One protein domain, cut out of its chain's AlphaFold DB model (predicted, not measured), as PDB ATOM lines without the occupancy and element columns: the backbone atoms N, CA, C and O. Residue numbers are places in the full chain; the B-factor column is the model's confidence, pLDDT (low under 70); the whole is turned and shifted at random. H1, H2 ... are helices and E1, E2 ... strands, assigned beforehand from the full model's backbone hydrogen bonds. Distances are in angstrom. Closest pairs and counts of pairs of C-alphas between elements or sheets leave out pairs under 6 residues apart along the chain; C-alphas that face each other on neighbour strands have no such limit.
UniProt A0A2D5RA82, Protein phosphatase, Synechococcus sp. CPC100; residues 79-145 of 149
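This is residues 79 to 145 of the 149 residues of the protein "Protein phosphatase" of Synechococcus sp. CPC100 (UniProt A0A2D5RA82). One twisted sheet of five strands forms a wall, with the helix H2 laid across one face and the short helix H1 on that same face, while the opposite face has no named helix. After H2, residues 123 to 136, a long stretch with no named element, lead back to the edge strand E4. The printed part has 67 residues, with two named helices and five named strands in the order E1 E2 E3 H1 H2 E4 E5; the sheet's order is E1 E2 E3 E5 E4, antiparallel throughout. The class is mixed, helices and strands, and the whole is compact, with a radius of gyration of the C-alphas of 10.7 A and a rounded outline of 28 by 23 by 20 A.

In the sheet stand, side by side, E1, residues 79 to 82; E2, residues 87 to 90; E3, residues 97 to 102; E5, residues 142 to 145; and E4, residues 137 to 139. From edge to edge the strands' lines turn by 76 degrees. E1, E2 and E3 form a meander, each strand the antiparallel neighbour of the one before. Within hydrogen-bond range are N 82 and O 87 of the hairpin E1 and E2, 2.8 A; N 101 and O 88 of the hairpin E2 and E3, 2.8 A; N 98 and O 145 of E3 and E5, 2.8 A; and N 139 and O 142 of the hairpin E4 and E5, 2.8 A. H2, residues 113 to 122, is on the sheet over E2 and E3 at a height of 9.9 A, and runs across the strands, only just, at 61 degrees to E2 on the local plane; two layers, helix on one face. The closest C-alphas of H2 and E3 are those of Leu 116 and Leu 100, 7.5 A. H1, residues 108 to 111, is on the same face at a height of 6.9 A, only just over none of the strands, with 2 of its 4 C-alphas falling on E3. H1 and H2 are close but not clearly touching, Val 110 and Leu 116 having the closest C-alphas, 8.0 A. E3, H1, H2 and E4 form a split strand-helix-strand unit, two strands running the same way with E5 between them, and its crossover is right-handed. In H2 every O i to N i+4 pair is within hydrogen-bond range; H1 is too short for such a pair.

E1 begins at C-alpha 79, (99.768, 169.505, 186.376). E3, the longest strand, measures 16.1 A from first to last C-alpha, and E1, E2 and E5 9.9 A each; E4 measures 6.4 A. H2 measures 14.3 A and ends at C-alpha 122, (97.194, 163.089, 175.189); H1 measures 5.8 A. E5 ends at C-alpha 145, (111.797, 168.270, 178.150).

The two C-alphas farthest apart, those of Ala 94 and Gln 106, are 30.0 A apart. The printed part has no cut, and the one long link is H2 to E4, 14 residues. The mean pLDDT of the printed part is 95.6, and no printed residue is under 70.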
ATOM      1  N   GLU A  79      99.434 170.922 186.163       98.25
ATOM      2  CA  GLU A  79      99.768 169.505 186.376       98.25
ATOM      3  C   GLU A  79      98.767 168.578 185.673       98.25
ATOM      4  O   GLU A  79      97.583 168.898 185.564       98.25
ATOM      5  N   ARG A  80      99.191 167.405 185.197       98.25
ATOM      6  CA  ARG A  80      98.282 166.322 184.775       98.25
ATOM      7  C   ARG A  80      98.739 165.024 185.398       98.25
ATOM      8  O   ARG A  80      99.918 164.702 185.351       98.25
ATOM      9  N   GLU A  81      97.795 164.283 185.947       97.38
ATOM     10  CA  GLU A  81      98.016 162.906 186.363       97.38
ATOM     11  C   GLU A  81      97.463 161.994 185.270       97.38
ATOM     12  O   GLU A  81      96.317 162.148 184.842       97.38
ATOM     13  N   LEU A  82      98.299 161.081 184.792       97.50
ATOM     14  CA  LEU A  82      97.970 160.071 183.797       97.50
ATOM     15  C   LEU A  82      98.132 158.713 184.474       97.50
ATOM     16  O   LEU A  82      99.136 158.029 184.281       97.50
ATOM     17  N   ALA A  83      97.167 158.364 185.327       95.44
ATOM     18  CA  ALA A  83      97.241 157.189 186.195       95.44
ATOM     19  C   ALA A  83      97.451 155.880 185.415       95.44
ATOM     20  O   ALA A  83      98.214 155.025 185.841       95.44
ATOM     21  N   ASP A  84      96.841 155.751 184.235       94.75
ATOM     22  CA  ASP A  84      96.999 154.588 183.354       94.75
ATOM     23  C   ASP A  84      98.390 154.481 182.708       94.75
ATOM     24  O   ASP A  84      98.780 153.400 182.272       94.75
ATOM     25  N   LEU A  85      99.142 155.586 182.661       95.81
ATOM     26  CA  LEU A  85     100.537 155.610 182.217       95.81
ATOM     27  C   LEU A  85     101.528 155.635 183.385       95.81
ATOM     28  O   LEU A  85     102.731 155.607 183.134       95.81
ATOM     29  N   GLU A  86     101.033 155.710 184.625       97.12
ATOM     30  CA  GLU A  86     101.821 155.920 185.844       97.12
ATOM     31  C   GLU A  86     102.711 157.171 185.755       97.12
ATOM     32  O   GLU A  86     103.845 157.188 186.229       97.12
ATOM     33  N   LEU A  87     102.197 158.240 185.135       97.88
ATOM     34  CA  LEU A  87     102.934 159.484 184.906       97.88
ATOM     35  C   LEU A  87     102.250 160.686 185.552       97.88
ATOM     36  O   LEU A  87     101.031 160.850 185.480       97.88
ATOM     37  N   GLN A  88     103.061 161.590 186.091       98.19
ATOM     38  CA  GLN A  88     102.655 162.956 186.403       98.19
ATOM     39  C   GLN A  88     103.399 163.933 185.493       98.19
ATOM     40  O   GLN A  88     104.622 163.916 185.397       98.19
ATOM     41  N   VAL A  89     102.646 164.807 184.839       98.50
ATOM     42  CA  VAL A  89     103.158 165.876 183.983       98.50
ATOM     43  C   VAL A  89     103.120 167.183 184.761       98.50
ATOM     44  O   VAL A  89     102.058 167.552 185.262       98.50
ATOM     45  N   LEU A  90     104.240 167.902 184.826       98.50
ATOM     46  CA  LEU A  90     104.315 169.280 185.317       98.50
ATOM     47  C   LEU A  90     104.814 170.170 184.181       98.50
ATOM     48  O   LEU A  90     105.916 169.969 183.673       98.50
ATOM     49  N   ALA A  91     103.997 171.130 183.758       98.25
ATOM     50  CA  ALA A  91     104.263 171.909 182.551       98.25
ATOM     51  C   ALA A  91     103.831 173.372 182.721       98.25
ATOM     52  O   ALA A  91     103.060 173.914 181.926       98.25
ATOM     53  N   ASP A  92     104.305 174.007 183.791       98.00
ATOM     54  CA  ASP A  92     104.103 175.437 184.002       98.00
ATOM     55  C   ASP A  92     105.007 176.240 183.043       98.00
ATOM     56  O   ASP A  92     106.224 176.058 183.066       98.00
ATOM     57  N   PRO A  93     104.461 177.137 182.202       97.00
ATOM     58  CA  PRO A  93     105.253 177.930 181.258       97.00
ATOM     59  C   PRO A  93     106.180 178.964 181.920       97.00
ATOM     60  O   PRO A  93     106.969 179.593 181.220       97.00
ATOM     61  N   ALA A  94     106.075 179.190 183.233       94.75
ATOM     62  CA  ALA A  94     107.055 179.977 183.983       94.75
ATOM     63  C   ALA A  94     108.332 179.179 184.309       94.75
ATOM     64  O   ALA A  94     109.358 179.781 184.620       94.75
ATOM     65  N   GLU A  95     108.280 177.847 184.223       96.00
ATOM     66  CA  GLU A  95     109.421 176.964 184.458       96.00
ATOM     67  C   GLU A  95     110.224 176.739 183.175       96.00
ATOM     68  O   GLU A  95     109.705 176.809 182.060       96.00
ATOM     69  N   GLN A  96     111.508 176.409 183.323       93.50
ATOM     70  CA  GLN A  96     112.423 176.253 182.182       93.50
ATOM     71  C   GLN A  96     112.085 175.060 181.274       93.50
ATOM     72  O   GLN A  96     112.459 175.045 180.100       93.50
ATOM     73  N   GLN A  97     111.414 174.043 181.816       96.94
ATOM     74  CA  GLN A  97     111.187 172.768 181.146       96.94
ATOM     75  C   GLN A  97     109.937 172.071 181.677       96.94
ATOM     76  O   GLN A  97     109.531 172.269 182.821       96.94
ATOM     77  N   VAL A  98     109.365 171.211 180.839       98.19
ATOM     78  CA  VAL A  98     108.329 170.254 181.224       98.19
ATOM     79  C   VAL A  98     108.978 169.081 181.949       98.19
ATOM     80  O   VAL A  98     110.049 168.621 181.550       98.19
ATOM     81  N   LEU A  99     108.314 168.575 182.985       98.25
ATOM     82  CA  LEU A  99     108.723 167.388 183.728       98.25
ATOM     83  C   LEU A  99     107.689 166.274 183.540       98.25
ATOM     84  O   LEU A  99     106.490 166.494 183.720       98.25
ATOM     85  N   LEU A 100     108.167 165.076 183.212       98.06
ATOM     86  CA  LEU A 100     107.407 163.829 183.193       98.06
ATOM     87  C   LEU A 100     107.960 162.937 184.306       98.06
ATOM     88  O   LEU A 100     109.072 162.429 184.204       98.06
ATOM     89  N   LEU A 101     107.208 162.808 185.392       97.69
ATOM     90  CA  LEU A 101     107.588 162.091 186.607       97.69
ATOM     91  C   LEU A 101     106.949 160.703 186.606       97.69
ATOM     92  O   LEU A 101     105.728 160.597 186.466       97.69
ATOM     93  N   SER A 102     107.746 159.661 186.822       97.50
ATOM     94  CA  SER A 102     107.236 158.314 187.077       97.50
ATOM     95  C   SER A 102     106.581 158.245 188.457       97.50
ATOM     96  O   SER A 102     107.177 158.633 189.462       97.50
ATOM     97  N   GLN A 103     105.356 157.727 188.506       96.44
ATOM     98  CA  GLN A 103     104.651 157.361 189.738       96.44
ATOM     99  C   GLN A 103     104.979 155.926 190.190       96.44
ATOM    100  O   GLN A 103     104.619 155.532 191.297       96.44
ATOM    101  N   ALA A 104     105.703 155.163 189.368       94.88
ATOM    102  CA  ALA A 104     106.239 153.846 189.691       94.88
ATOM    103  C   ALA A 104     107.765 153.858 189.472       94.88
ATOM    104  O   ALA A 104     108.261 153.299 188.495       94.88
ATOM    105  N   PRO A 105     108.545 154.520 190.353       86.62
ATOM    106  CA  PRO A 105     109.986 154.729 190.161       86.62
ATOM    107  C   PRO A 105     110.803 153.427 190.082       86.62
ATOM    108  O   PRO A 105     111.922 153.430 189.578       86.62
ATOM    109  N   GLN A 106     110.252 152.314 190.567       90.44
ATOM    110  CA  GLN A 106     110.823 150.974 190.439       90.44
ATOM    111  C   GLN A 106     110.698 150.372 189.029       90.44
ATOM    112  O   GLN A 106     111.411 149.416 188.729       90.44
ATOM    113  N   ASP A 107     109.797 150.893 188.190       93.12
ATOM    114  CA  ASP A 107     109.606 150.450 186.811       93.12
ATOM    115  C   ASP A 107     110.195 151.481 185.827       93.12
ATOM    116  O   ASP A 107     109.571 152.508 185.534       93.12
ATOM    117  N   PRO A 108     111.398 151.231 185.278       88.75
ATOM    118  CA  PRO A 108     112.016 152.146 184.327       88.75
ATOM    119  C   PRO A 108     111.255 152.231 182.995       88.75
ATOM    120  O   PRO A 108     111.433 153.210 182.271       88.75
ATOM    121  N   ALA A 109     110.393 151.258 182.664       92.94
ATOM    122  CA  ALA A 109     109.611 151.271 181.426       92.94
ATOM    123  C   ALA A 109     108.546 152.381 181.407       92.94
ATOM    124  O   ALA A 109     108.072 152.769 180.339       92.94
ATOM    125  N   VAL A 110     108.201 152.946 182.570       95.31
ATOM    126  CA  VAL A 110     107.298 154.102 182.676       95.31
ATOM    127  C   VAL A 110     107.842 155.321 181.930       95.31
ATOM    128  O   VAL A 110     107.067 156.102 181.376       95.31
ATOM    129  N   LEU A 111     109.168 155.462 181.871       95.94
ATOM    130  CA  LEU A 111     109.845 156.563 181.188       95.94
ATOM    131  C   LEU A 111     110.284 156.210 179.760       95.94
ATOM    132  O   LEU A 111     111.084 156.937 179.171       95.94
ATOM    133  N   ASP A 112     109.760 155.124 179.182       94.00
ATOM    134  CA  ASP A 112     110.016 154.781 177.786       94.00
ATOM    135  C   ASP A 112     109.580 155.907 176.833       94.00
ATOM    136  O   ASP A 112     108.509 156.505 176.973       94.00
ATOM    137  N   ALA A 113     110.408 156.186 175.828       91.81
ATOM    138  CA  ALA A 113     110.244 157.343 174.959       91.81
ATOM    139  C   ALA A 113     108.912 157.359 174.185       91.81
ATOM    140  O   ALA A 113     108.365 158.441 173.928       91.81
ATOM    141  N   ASP A 114     108.370 156.195 173.821       92.56
ATOM    142  CA  ASP A 114     107.097 156.113 173.105       92.56
ATOM    143  C   ASP A 114     105.918 156.334 174.056       92.56
ATOM    144  O   ASP A 114     104.979 157.058 173.711       92.56
ATOM    145  N   ARG A 115     106.011 155.840 175.299       95.00
ATOM    146  CA  ARG A 115     105.043 156.152 176.364       95.00
ATOM    147  C   ARG A 115     105.034 157.647 176.694       95.00
ATOM    148  O   ARG A 115     103.960 158.243 176.785       95.00
ATOM    149  N   LEU A 116     106.206 158.273 176.818       97.12
ATOM    150  CA  LEU A 116     106.317 159.715 177.062       97.12
ATOM    151  C   LEU A 116     105.738 160.536 175.903       97.12
ATOM    152  O   LEU A 116     105.049 161.528 176.133       97.12
ATOM    153  N   SER A 117     105.956 160.103 174.660       95.62
ATOM    154  CA  SER A 117     105.373 160.765 173.487       95.62
ATOM    155  C   SER A 117     103.843 160.683 173.500       95.62
ATOM    156  O   SER A 117     103.175 161.703 173.334       95.62
ATOM    157  N   ALA A 118     103.281 159.510 173.812       95.69
ATOM    158  CA  ALA A 118     101.837 159.336 173.961       95.69
ATOM    159  C   ALA A 118     101.251 160.201 175.096       95.69
ATOM    160  O   ALA A 118     100.160 160.758 174.954       95.69
ATOM    161  N   ALA A 119     101.981 160.355 176.206       97.88
ATOM    162  CA  ALA A 119     101.590 161.239 177.301       97.88
ATOM    163  C   ALA A 119     101.519 162.709 176.852       97.88
ATOM    164  O   ALA A 119     100.530 163.387 177.136       97.88
ATOM    165  N   LEU A 120     102.529 163.191 176.115       98.25
ATOM    166  CA  LEU A 120     102.567 164.558 175.581       98.25
ATOM    167  C   LEU A 120     101.436 164.822 174.582       98.25
ATOM    168  O   LEU A 120     100.812 165.885 174.646       98.25
ATOM    169  N   ASP A 121     101.145 163.862 173.703       97.50
ATOM    170  CA  ASP A 121     100.045 163.958 172.742       97.50
ATOM    171  C   ASP A 121      98.697 164.044 173.463       97.50
ATOM    172  O   ASP A 121      97.911 164.959 173.202       97.50
ATOM    173  N   ARG A 122      98.454 163.150 174.431       97.50
ATOM    174  CA  ARG A 122      97.194 163.089 175.189       97.50
ATOM    175  C   ARG A 122      96.874 164.389 175.912       97.50
ATOM    176  O   ARG A 122      95.710 164.769 175.994       97.50
ATOM    177  N   VAL A 123      97.888 165.058 176.453       97.75
ATOM    178  CA  VAL A 123      97.696 166.309 177.199       97.75
ATOM    179  C   VAL A 123      97.838 167.555 176.319       97.75
ATOM    180  O   VAL A 123      97.676 168.668 176.816       97.75
ATOM    181  N   GLY A 124      98.120 167.406 175.021       97.06
ATOM    182  CA  GLY A 124      98.233 168.517 174.071       97.06
ATOM    183  C   GLY A 124      99.532 169.328 174.176       97.06
ATOM    184  O   GLY A 124      99.542 170.515 173.843       97.06
ATOM    185  N   LEU A 125     100.628 168.721 174.645       97.56
ATOM    186  CA  LEU A 125     101.939 169.369 174.810       97.56
ATOM    187  C   LEU A 125     102.893 169.187 173.624       97.56
ATOM    188  O   LEU A 125     103.836 169.965 173.496       97.56
ATOM    189  N   THR A 126     102.664 168.232 172.723       96.69
ATOM    190  CA  THR A 126     103.580 167.912 171.603       96.69
ATOM    191  C   THR A 126     103.918 169.119 170.724       96.69
ATOM    192  O   THR A 126     105.050 169.312 170.271       96.69
ATOM    193  N   GLY A 127     102.948 170.013 170.523       95.62
ATOM    194  CA  GLY A 127     103.148 171.263 169.793       95.62
ATOM    195  C   GLY A 127     104.050 172.275 170.508       95.62
ATOM    196  O   GLY A 127     104.587 173.153 169.839       95.62
ATOM    197  N   ARG A 128     104.251 172.139 171.824       96.69
ATOM    198  CA  ARG A 128     104.880 173.117 172.729       96.69
ATOM    199  C   ARG A 128     106.273 172.742 173.212       96.69
ATOM    200  O   ARG A 128     106.970 173.621 173.700       96.69
ATOM    201  N   VAL A 129     106.684 171.485 173.081       97.31
ATOM    202  CA  VAL A 129     107.982 170.994 173.578       97.31
ATOM    203  C   VAL A 129     108.910 170.559 172.448       97.31
ATOM    204  O   VAL A 129     108.457 170.203 171.362       97.31
ATOM    205  N   VAL A 130     110.221 170.613 172.664       96.31
ATOM    206  CA  VAL A 130     111.207 170.221 171.648       96.31
ATOM    207  C   VAL A 130     110.998 168.759 171.233       96.31
ATOM    208  O   VAL A 130     111.047 167.861 172.066       96.31
ATOM    209  N   ALA A 131     110.788 168.519 169.934       93.12
ATOM    210  CA  ALA A 131     110.521 167.180 169.395       93.12
ATOM    211  C   ALA A 131     111.778 166.295 169.293       93.12
ATOM    212  O   ALA A 131     111.675 165.072 169.237       93.12
ATOM    213  N   ASP A 132     112.963 166.908 169.253       94.06
ATOM    214  CA  ASP A 132     114.238 166.198 169.227       94.06
ATOM    215  C   ASP A 132     114.501 165.517 170.580       94.06
ATOM    216  O   ASP A 132     114.895 166.167 171.553       94.06
ATOM    217  N   ARG A 133     114.293 164.194 170.616       91.00
ATOM    218  CA  ARG A 133     114.466 163.350 171.807       91.00
ATOM    219  C   ARG A 133     115.897 163.368 172.355       91.00
ATOM    220  O   ARG A 133     116.075 163.114 173.539       91.00
ATOM    221  N   SER A 134     116.914 163.707 171.555       92.94
ATOM    222  CA  SER A 134     118.296 163.821 172.056       92.94
ATOM    223  C   SER A 134     118.483 164.981 173.041       92.94
ATOM    224  O   SER A 134     119.438 164.999 173.816       92.94
ATOM    225  N   ARG A 135     117.554 165.947 173.030       94.25
ATOM    226  CA  ARG A 135     117.517 167.082 173.958       94.25
ATOM    227  C   ARG A 135     116.694 166.808 175.214       94.25
ATOM    228  O   ARG A 135     116.626 167.680 176.078       94.25
ATOM    229  N   TRP A 136     116.049 165.647 175.302       96.12
ATOM    230  CA  TRP A 136     115.344 165.221 176.506       96.12
ATOM    231  C   TRP A 136     116.370 164.658 177.484       96.12
ATOM    232  O   TRP A 136     117.298 163.957 177.081       96.12
ATOM    233  N   GLN A 137     116.222 164.972 178.767       96.31
ATOM    234  CA  GLN A 137     117.154 164.515 179.794       96.31
ATOM    235  C   GLN A 137     116.422 163.617 180.780       96.31
ATOM    236  O   GLN A 137     115.488 164.051 181.447       96.31
ATOM    237  N   GLN A 138     116.849 162.360 180.875       93.88
ATOM    238  CA  GLN A 138     116.345 161.432 181.880       93.88
ATOM    239  C   GLN A 138     117.232 161.478 183.125       93.88
ATOM    240  O   GLN A 138     118.445 161.290 183.039       93.88
ATOM    241  N   LEU A 139     116.611 161.713 184.281       90.19
ATOM    242  CA  LEU A 139     117.241 161.762 185.597       90.19
ATOM    243  C   LEU A 139     116.436 160.866 186.547       90.19
ATOM    244  O   LEU A 139     115.363 161.250 186.998       90.19
ATOM    245  N   GLU A 140     116.942 159.671 186.850       88.19
ATOM    246  CA  GLU A 140     116.270 158.692 187.724       88.19
ATOM    247  C   GLU A 140     114.794 158.447 187.330       88.19
ATOM    248  O   GLU A 140     114.527 157.794 186.320       88.19
ATOM    249  N   ALA A 141     113.850 158.977 188.117       93.88
ATOM    250  CA  ALA A 141     112.405 158.836 187.959       93.88
ATOM    251  C   ALA A 141     111.736 160.023 187.233       93.88
ATOM    252  O   ALA A 141     110.509 160.131 187.244       93.88
ATOM    253  N   VAL A 142     112.506 160.916 186.605       96.12
ATOM    254  CA  VAL A 142     111.980 162.050 185.835       96.12
ATOM    255  C   VAL A 142     112.614 162.138 184.450       96.12
ATOM    256  O   VAL A 142     113.803 161.884 184.273       96.12
ATOM    257  N   VAL A 143     111.826 162.553 183.461       97.75
ATOM    258  CA  VAL A 143     112.331 163.067 182.185       97.75
ATOM    259  C   VAL A 143     112.003 164.544 182.076       97.75
ATOM    260  O   VAL A 143     110.861 164.957 182.289       97.75
ATOM    261  N   THR A 144     113.008 165.342 181.737       97.75
ATOM    262  CA  THR A 144     112.860 166.769 181.490       97.75
ATOM    263  C   THR A 144     112.884 167.058 179.996       97.75
ATOM    264  O   THR A 144     113.674 166.488 179.236       97.75
ATOM    265  N   ILE A 145     111.977 167.932 179.559       97.94
ATOM    266  CA  ILE A 145     111.797 168.270 178.150       97.94
ATOM    267  C   ILE A 145     111.754 169.792 177.998       97.94
ATOM    268  O   ILE A 145     110.857 170.437 178.550       97.94
TER     269      ILE A 145